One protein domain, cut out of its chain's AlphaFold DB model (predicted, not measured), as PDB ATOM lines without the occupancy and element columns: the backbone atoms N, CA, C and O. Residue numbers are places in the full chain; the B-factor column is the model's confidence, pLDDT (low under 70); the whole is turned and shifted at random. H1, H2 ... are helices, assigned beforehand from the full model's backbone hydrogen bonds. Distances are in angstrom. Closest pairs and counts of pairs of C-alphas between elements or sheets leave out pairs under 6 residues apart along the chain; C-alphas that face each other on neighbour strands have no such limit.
ATOM      1  N   LYS A   9     113.409 132.940 124.788       84.12
ATOM      2  CA  LYS A   9     113.867 132.673 123.420       84.12
ATOM      3  C   LYS A   9     114.283 131.220 123.214       84.12
ATOM      4  O   LYS A   9     114.116 130.712 122.112       84.12
ATOM      5  N   GLU A  10     114.814 130.560 124.238       87.94
ATOM      6  CA  GLU A  10     115.324 129.192 124.117       87.94
ATOM      7  C   GLU A  10     114.176 128.218 123.873       87.94
ATOM      8  O   GLU A  10     114.217 127.405 122.946       87.94
ATOM      9  N   THR A  11     113.097 128.377 124.639       90.44
ATOM     10  CA  THR A  11     111.878 127.594 124.444       90.44
ATOM     11  C   THR A  11     111.253 127.875 123.078       90.44
ATOM     12  O   THR A  11     110.814 126.940 122.408       90.44
ATOM     13  N   ALA A  12     111.255 129.130 122.616       88.75
ATOM     14  CA  ALA A  12     110.749 129.477 121.289       88.75
ATOM     15  C   ALA A  12     111.530 128.765 120.172       88.75
ATOM     16  O   ALA A  12     110.912 128.123 119.324       88.75
ATOM     17  N   ILE A  13     112.868 128.812 120.206       91.75
ATOM     18  CA  ILE A  13     113.725 128.121 119.227       91.75
ATOM     19  C   ILE A  13     113.390 126.631 119.201       91.75
ATOM     20  O   ILE A  13     113.126 126.092 118.133       91.75
ATOM     21  N   LYS A  14     113.315 125.980 120.370       93.81
ATOM     22  CA  LYS A  14     113.023 124.545 120.469       93.81
ATOM     23  C   LYS A  14     111.731 124.158 119.740       93.81
ATOM     24  O   LYS A  14     111.717 123.184 118.989       93.81
ATOM     25  N   TRP A  15     110.650 124.906 119.949       94.50
ATOM     26  CA  TRP A  15     109.369 124.618 119.300       94.50
ATOM     27  C   TRP A  15     109.379 124.923 117.803       94.50
ATOM     28  O   TRP A  15     108.818 124.152 117.024       94.50
ATOM     29  N   PHE A  16     110.040 126.004 117.383       93.88
ATOM     30  CA  PHE A  16     110.175 126.313 115.962       93.88
ATOM     31  C   PHE A  16     111.032 125.277 115.232       93.88
ATOM     32  O   PHE A  16     110.664 124.878 114.134       93.88
ATOM     33  N   THR A  17     112.098 124.762 115.847       94.75
ATOM     34  CA  THR A  17     112.912 123.685 115.264       94.75
ATOM     35  C   THR A  17     112.086 122.421 115.057       94.75
ATOM     36  O   THR A  17     112.042 121.912 113.942       94.75
ATOM     37  N   LEU A  18     111.334 121.978 116.071       96.44
ATOM     38  CA  LEU A  18     110.448 120.811 115.946       96.44
ATOM     39  C   LEU A  18     109.387 120.985 114.852       96.44
ATOM     40  O   LEU A  18     109.000 120.019 114.201       96.44
ATOM     41  N   SER A  19     108.887 122.208 114.660       95.62
ATOM     42  CA  SER A  19     107.915 122.494 113.605       95.62
ATOM     43  C   SER A  19     108.569 122.551 112.221       95.62
ATOM     44  O   SER A  19     107.997 122.038 111.262       95.62
ATOM     45  N   ALA A  20     109.774 123.114 112.111       95.69
ATOM     46  CA  ALA A  20     110.543 123.151 110.871       95.69
ATOM     47  C   ALA A  20     110.938 121.738 110.406       95.69
ATOM     48  O   ALA A  20     110.811 121.429 109.226       95.69
ATOM     49  N   GLU A  21     111.312 120.850 111.333       95.25
ATOM     50  CA  GLU A  21     111.590 119.432 111.054       95.25
ATOM     51  C   GLU A  21     110.377 118.687 110.477       95.25
ATOM     52  O   GLU A  21     110.534 117.747 109.700       95.25
ATOM     53  N   GLN A  22     109.161 119.130 110.805       95.56
ATOM     54  CA  GLN A  22     107.916 118.598 110.239       95.56
ATOM     55  C   GLN A  22     107.577 119.192 108.860       95.56
ATOM     56  O   GLN A  22     106.513 118.902 108.314       95.56
ATOM     57  N   GLY A  23     108.454 120.023 108.289       93.81
ATOM     58  CA  GLY A  23     108.248 120.681 106.999       93.81
ATOM     59  C   GLY A  23     107.483 122.002 107.085       93.81
ATOM     60  O   GLY A  23     106.963 122.472 106.077       93.81
ATOM     61  N   ASN A  24     107.380 122.618 108.269       95.38
ATOM     62  CA  ASN A  24     106.781 123.944 108.385       95.38
ATOM     63  C   ASN A  24     107.766 125.028 107.922       95.38
ATOM     64  O   ASN A  24     108.607 125.502 108.688       95.38
ATOM     65  N   GLU A  25     107.603 125.464 106.677       93.62
ATOM     66  CA  GLU A  25     108.402 126.524 106.055       93.62
ATOM     67  C   GLU A  25     108.357 127.841 106.844       93.62
ATOM     68  O   GLU A  25     109.356 128.556 106.926       93.62
ATOM     69  N   TYR A  26     107.229 128.150 107.492       92.06
ATOM     70  CA  TYR A  26     107.129 129.343 108.330       92.06
ATOM     71  C   TYR A  26     108.021 129.226 109.561       92.06
ATOM     72  O   TYR A  26     108.701 130.185 109.909       92.06
ATOM     73  N   ALA A  27     108.052 128.062 110.211       92.69
ATOM     74  CA  ALA A  27     108.901 127.857 111.377       92.69
ATOM     75  C   ALA A  27     110.388 127.990 111.020       92.69
ATOM     76  O   ALA A  27     111.139 128.628 111.757       92.69
ATOM     77  N   GLN A  28     110.787 127.475 109.855       91.50
ATOM     78  CA  GLN A  28     112.138 127.652 109.328       91.50
ATOM     79  C   GLN A  28     112.446 129.128 109.032       91.50
ATOM     80  O   GLN A  28     113.443 129.656 109.515       91.50
ATOM     81  N   PHE A  29     111.542 129.835 108.348       92.25
ATOM     82  CA  PHE A  29     111.687 131.269 108.088       92.25
ATOM     83  C   PHE A  29     111.836 132.093 109.378       92.25
ATOM     84  O   PHE A  29     112.620 133.045 109.429       92.25
ATOM     85  N   PHE A  30     111.089 131.735 110.425       90.44
ATOM     86  CA  PHE A  30     111.171 132.376 111.733       90.44
ATOM     87  C   PHE A  30     112.527 132.154 112.406       90.44
ATOM     88  O   PHE A  30     113.068 133.106 112.965       90.44
ATOM     89  N   LEU A  31     113.088 130.943 112.332       89.81
ATOM     90  CA  LEU A  31     114.430 130.648 112.844       89.81
ATOM     91  C   LEU A  31     115.498 131.466 112.107       89.81
ATOM     92  O   LEU A  31     116.324 132.106 112.757       89.81
ATOM     93  N   ASP A  32     115.423 131.528 110.776       90.62
ATOM     94  CA  ASP A  32     116.402 132.229 109.933       90.62
ATOM     95  C   ASP A  32     116.397 133.753 110.147       90.62
ATOM     96  O   ASP A  32     117.421 134.422 110.009       90.62
ATOM     97  N   ASN A  33     115.240 134.325 110.496       88.00
ATOM     98  CA  ASN A  33     115.058 135.773 110.632       88.00
ATOM     99  C   ASN A  33     114.931 136.255 112.080       88.00
ATOM    100  O   ASN A  33     114.745 137.454 112.308       88.00
ATOM    101  N   MET A  34     115.063 135.364 113.067       82.38
ATOM    102  CA  MET A  34     114.860 135.705 114.478       82.38
ATOM    103  C   MET A  34     115.807 136.820 114.953       82.38
ATOM    104  O   MET A  34     115.415 137.684 115.742       82.38
ATOM    105  N   ASP A  35     117.046 136.835 114.452       77.12
ATOM    106  CA  ASP A  35     118.040 137.866 114.770       77.12
ATOM    107  C   ASP A  35     117.809 139.187 114.031       77.12
ATOM    108  O   ASP A  35     118.108 140.253 114.576       77.12
ATOM    109  N   ASN A  36     117.218 139.131 112.836       75.25
ATOM    110  CA  ASN A  36     116.903 140.306 112.017       75.25
ATOM    111  C   ASN A  36     115.763 141.140 112.614       75.25
ATOM    112  O   ASN A  36     115.599 142.308 112.269       75.25
ATOM    113  N   TRP A  37     114.969 140.552 113.511       68.81
ATOM    114  CA  TRP A  37     113.862 141.220 114.201       68.81
ATOM    115  C   TRP A  37     114.278 141.902 115.504       68.81
ATOM    116  O   TRP A  37     113.425 142.404 116.244       68.81
ATOM    117  N   LYS A  38     115.582 141.940 115.810       68.62
ATOM    118  CA  LYS A  38     116.093 142.849 116.839       68.62
ATOM    119  C   LYS A  38     115.691 144.274 116.478       68.62
ATOM    120  O   LYS A  38     115.599 144.626 115.304       68.62
ATOM    121  N   GLU A  39     115.399 145.062 117.509       68.25
ATOM    122  CA  GLU A  39     114.923 146.430 117.338       68.25
ATOM    123  C   GLU A  39     115.848 147.163 116.360       68.25
ATOM    124  O   GLU A  39     117.069 147.149 116.571       68.25
ATOM    125  N   PRO A  40     115.308 147.744 115.268       71.00
ATOM    126  CA  PRO A  40     116.131 148.509 114.352       71.00
ATOM    127  C   PRO A  40     116.874 149.543 115.184       71.00
ATOM    128  O   PRO A  40     116.270 150.215 116.026       71.00
ATOM    129  N   SER A  41     118.191 149.629 114.993       81.94
ATOM    130  CA  SER A  41     119.002 150.562 115.763       81.94
ATOM    131  C   SER A  41     118.383 151.956 115.675       81.94
ATOM    132  O   SER A  41     117.824 152.344 114.645       81.94
ATOM    133  N   VAL A  42     118.499 152.743 116.746       86.31
ATOM    134  CA  VAL A  42     117.998 154.127 116.751       86.31
ATOM    135  C   VAL A  42     118.543 154.897 115.541       86.31
ATOM    136  O   VAL A  42     117.814 155.653 114.907       86.31
ATOM    137  N   SER A  43     119.789 154.618 115.140       86.12
ATOM    138  CA  SER A  43     120.382 155.158 113.917       86.12
ATOM    139  C   SER A  43     119.616 154.779 112.647       86.12
ATOM    140  O   SER A  43     119.400 155.649 111.811       86.12
ATOM    141  N   PHE A  44     119.151 153.536 112.503       86.81
ATOM    142  CA  PHE A  44     118.357 153.097 111.353       86.81
ATOM    143  C   PHE A  44     116.984 153.782 111.297       86.81
ATOM    144  O   PHE A  44     116.503 154.150 110.226       86.81
ATOM    145  N   ALA A  45     116.354 154.007 112.453       87.75
ATOM    146  CA  ALA A  45     115.115 154.778 112.521       87.75
ATOM    147  C   ALA A  45     115.342 156.250 112.122       87.75
ATOM    148  O   ALA A  45     114.567 156.808 111.343       87.75
ATOM    149  N   VAL A  46     116.431 156.858 112.602       92.38
ATOM    150  CA  VAL A  46     116.808 158.245 112.288       92.38
ATOM    151  C   VAL A  46     117.156 158.418 110.807       92.38
ATOM    152  O   VAL A  46     116.678 159.366 110.187       92.38
ATOM    153  N   THR A  47     117.924 157.509 110.201       92.44
ATOM    154  CA  THR A  47     118.261 157.592 108.766       92.44
ATOM    155  C   THR A  47     117.018 157.459 107.898       92.44
ATOM    156  O   THR A  47     116.847 158.225 106.950       92.44
ATOM    157  N   ARG A  48     116.101 156.547 108.247       90.88
ATOM    158  CA  ARG A  48     114.825 156.393 107.544       90.88
ATOM    159  C   ARG A  48     113.963 157.650 107.666       90.88
ATOM    160  O   ARG A  48     113.413 158.096 106.661       90.88
ATOM    161  N   LEU A  49     113.891 158.254 108.853       94.75
ATOM    162  CA  LEU A  49     113.199 159.529 109.065       94.75
ATOM    163  C   LEU A  49     113.799 160.643 108.200       94.75
ATOM    164  O   LEU A  49     113.070 161.300 107.460       94.75
ATOM    165  N   MET A  50     115.119 160.825 108.248       95.50
ATOM    166  CA  MET A  50     115.820 161.866 107.495       95.50
ATOM    167  C   MET A  50     115.633 161.702 105.983       95.50
ATOM    168  O   MET A  50     115.372 162.675 105.280       95.50
ATOM    169  N   HIS A  51     115.683 160.464 105.490       93.75
ATOM    170  CA  HIS A  51     115.418 160.136 104.092       93.75
ATOM    171  C   HIS A  51     114.006 160.538 103.653       93.75
ATOM    172  O   HIS A  51     113.824 161.177 102.615       93.75
ATOM    173  N   HIS A  52     112.992 160.213 104.458       94.75
ATOM    174  CA  HIS A  52     111.617 160.623 104.172       94.75
ATOM    175  C   HIS A  52     111.447 162.143 104.233       94.75
ATOM    176  O   HIS A  52     110.796 162.712 103.358       94.75
ATOM    177  N   MET A  53     112.069 162.807 105.209       92.94
ATOM    178  CA  MET A  53     112.050 164.265 105.312       92.94
ATOM    179  C   MET A  53     112.676 164.928 104.085       92.94
ATOM    180  O   MET A  53     112.076 165.843 103.531       92.94
ATOM    181  N   SER A  54     113.823 164.435 103.608       90.75
ATOM    182  CA  SER A  54     114.474 164.947 102.398       90.75
ATOM    183  C   SER A  54     113.531 164.924 101.195       90.75
ATOM    184  O   SER A  54     113.395 165.933 100.509       90.75
ATOM    185  N   ARG A  55     112.814 163.813 100.977       89.62
ATOM    186  CA  ARG A  55     111.830 163.718  99.886       89.62
ATOM    187  C   ARG A  55     110.656 164.676 100.053       89.62
ATOM    188  O   ARG A  55     110.145 165.186  99.063       89.62
ATOM    189  N   ILE A  56     110.189 164.903 101.282       91.31
ATOM    190  CA  ILE A  56     109.113 165.869 101.543       91.31
ATOM    191  C   ILE A  56     109.578 167.274 101.162       91.31
ATOM    192  O   ILE A  56     108.846 167.988 100.485       91.31
ATOM    193  N   PHE A  57     110.792 167.660 101.555       88.12
ATOM    194  CA  PHE A  57     111.347 168.962 101.193       88.12
ATOM    195  C   PHE A  57     111.569 169.105  99.691       88.12
ATOM    196  O   PHE A  57     111.232 170.145  99.143       88.12
ATOM    197  N   GLU A  58     112.067 168.065  99.025       82.62
ATOM    198  CA  GLU A  58     112.251 168.042  97.573       82.62
ATOM    199  C   GLU A  58     110.919 168.216  96.829       82.62
ATOM    200  O   GLU A  58     110.788 169.102  95.987       82.62
ATOM    201  N   ASN A  59     109.896 167.446  97.206       80.00
ATOM    202  CA  ASN A  59     108.559 167.533  96.611       80.00
ATOM    203  C   ASN A  59     107.849 168.858  96.912       80.00
ATOM    204  O   ASN A  59     106.955 169.259  96.169       80.00
ATOM    205  N   ASN A  60     108.214 169.519  98.011       76.38
ATOM    206  CA  ASN A  60     107.613 170.777  98.445       76.38
ATOM    207  C   ASN A  60     108.501 171.994  98.136       76.38
ATOM    208  O   ASN A  60     108.202 173.107  98.577       76.38
ATOM    209  N   GLN A  61     109.597 171.803  97.395       70.88
ATOM    210  CA  GLN A  61     110.444 172.895  96.949       70.88
ATOM    211  C   GLN A  61     109.704 173.640  95.828       70.88
ATOM    212  O   GLN A  61     109.370 173.029  94.809       70.88
TER     213      GLN A  61
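AT A GLANCE: This is residues 9 to 61 of the 100 residues of an uncharacterized protein of bioreactor metagenome (UniProt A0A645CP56). What does the model look like? A small helical hairpin of H1 and H2 forms a head at one end, and a long free helix, H3, sticks out from it as an arm beyond a short link. What is it made of? The 53 printed residues hold three named helices, H1, H2 and H3 in that order, and no named strand: the class is all helix. How large is it? It is extended, a rod of 56 by 20 by 10 A, with a radius of gyration of the C-alphas of 18.5 A.

IN THESE COORDINATES: Where does the printed part begin? H1, residues 9 to 21, starts with C-alpha 9 at (113.867, 132.673, 123.420) and is 18.3 A long. What follows? H2, residues 25 to 33, is 12.3 A long, and H3, residues 42 to 59, is 26.0 A long, ending with C-alpha 59 at (108.559, 167.533, 96.611).

HOW THE PARTS SIT: How do H1 and H2 stand? They touch as a helical hairpin, with the closest C-alphas, those of Phe 16 and Ala 27, 5.0 A apart. They run opposite ways at a steep tilt of 40 degrees. And H3? It is apart from H1 and from H2. What do the backbones show? In H1, H2 and H3 every O i to N i+4 pair is within hydrogen-bond range.

THE WHOLE: How far does it reach? The two C-alphas farthest apart, those of Gln 22 and Gln 61, are 56.0 A apart, and residues 35 to 61 stand free. Are there cuts or long links? The printed part has no cut; the link from H1 to H2 is tight and that from H2 to H3 is short. Where is confidence low? Residues 37 to 39 have pLDDT under 70.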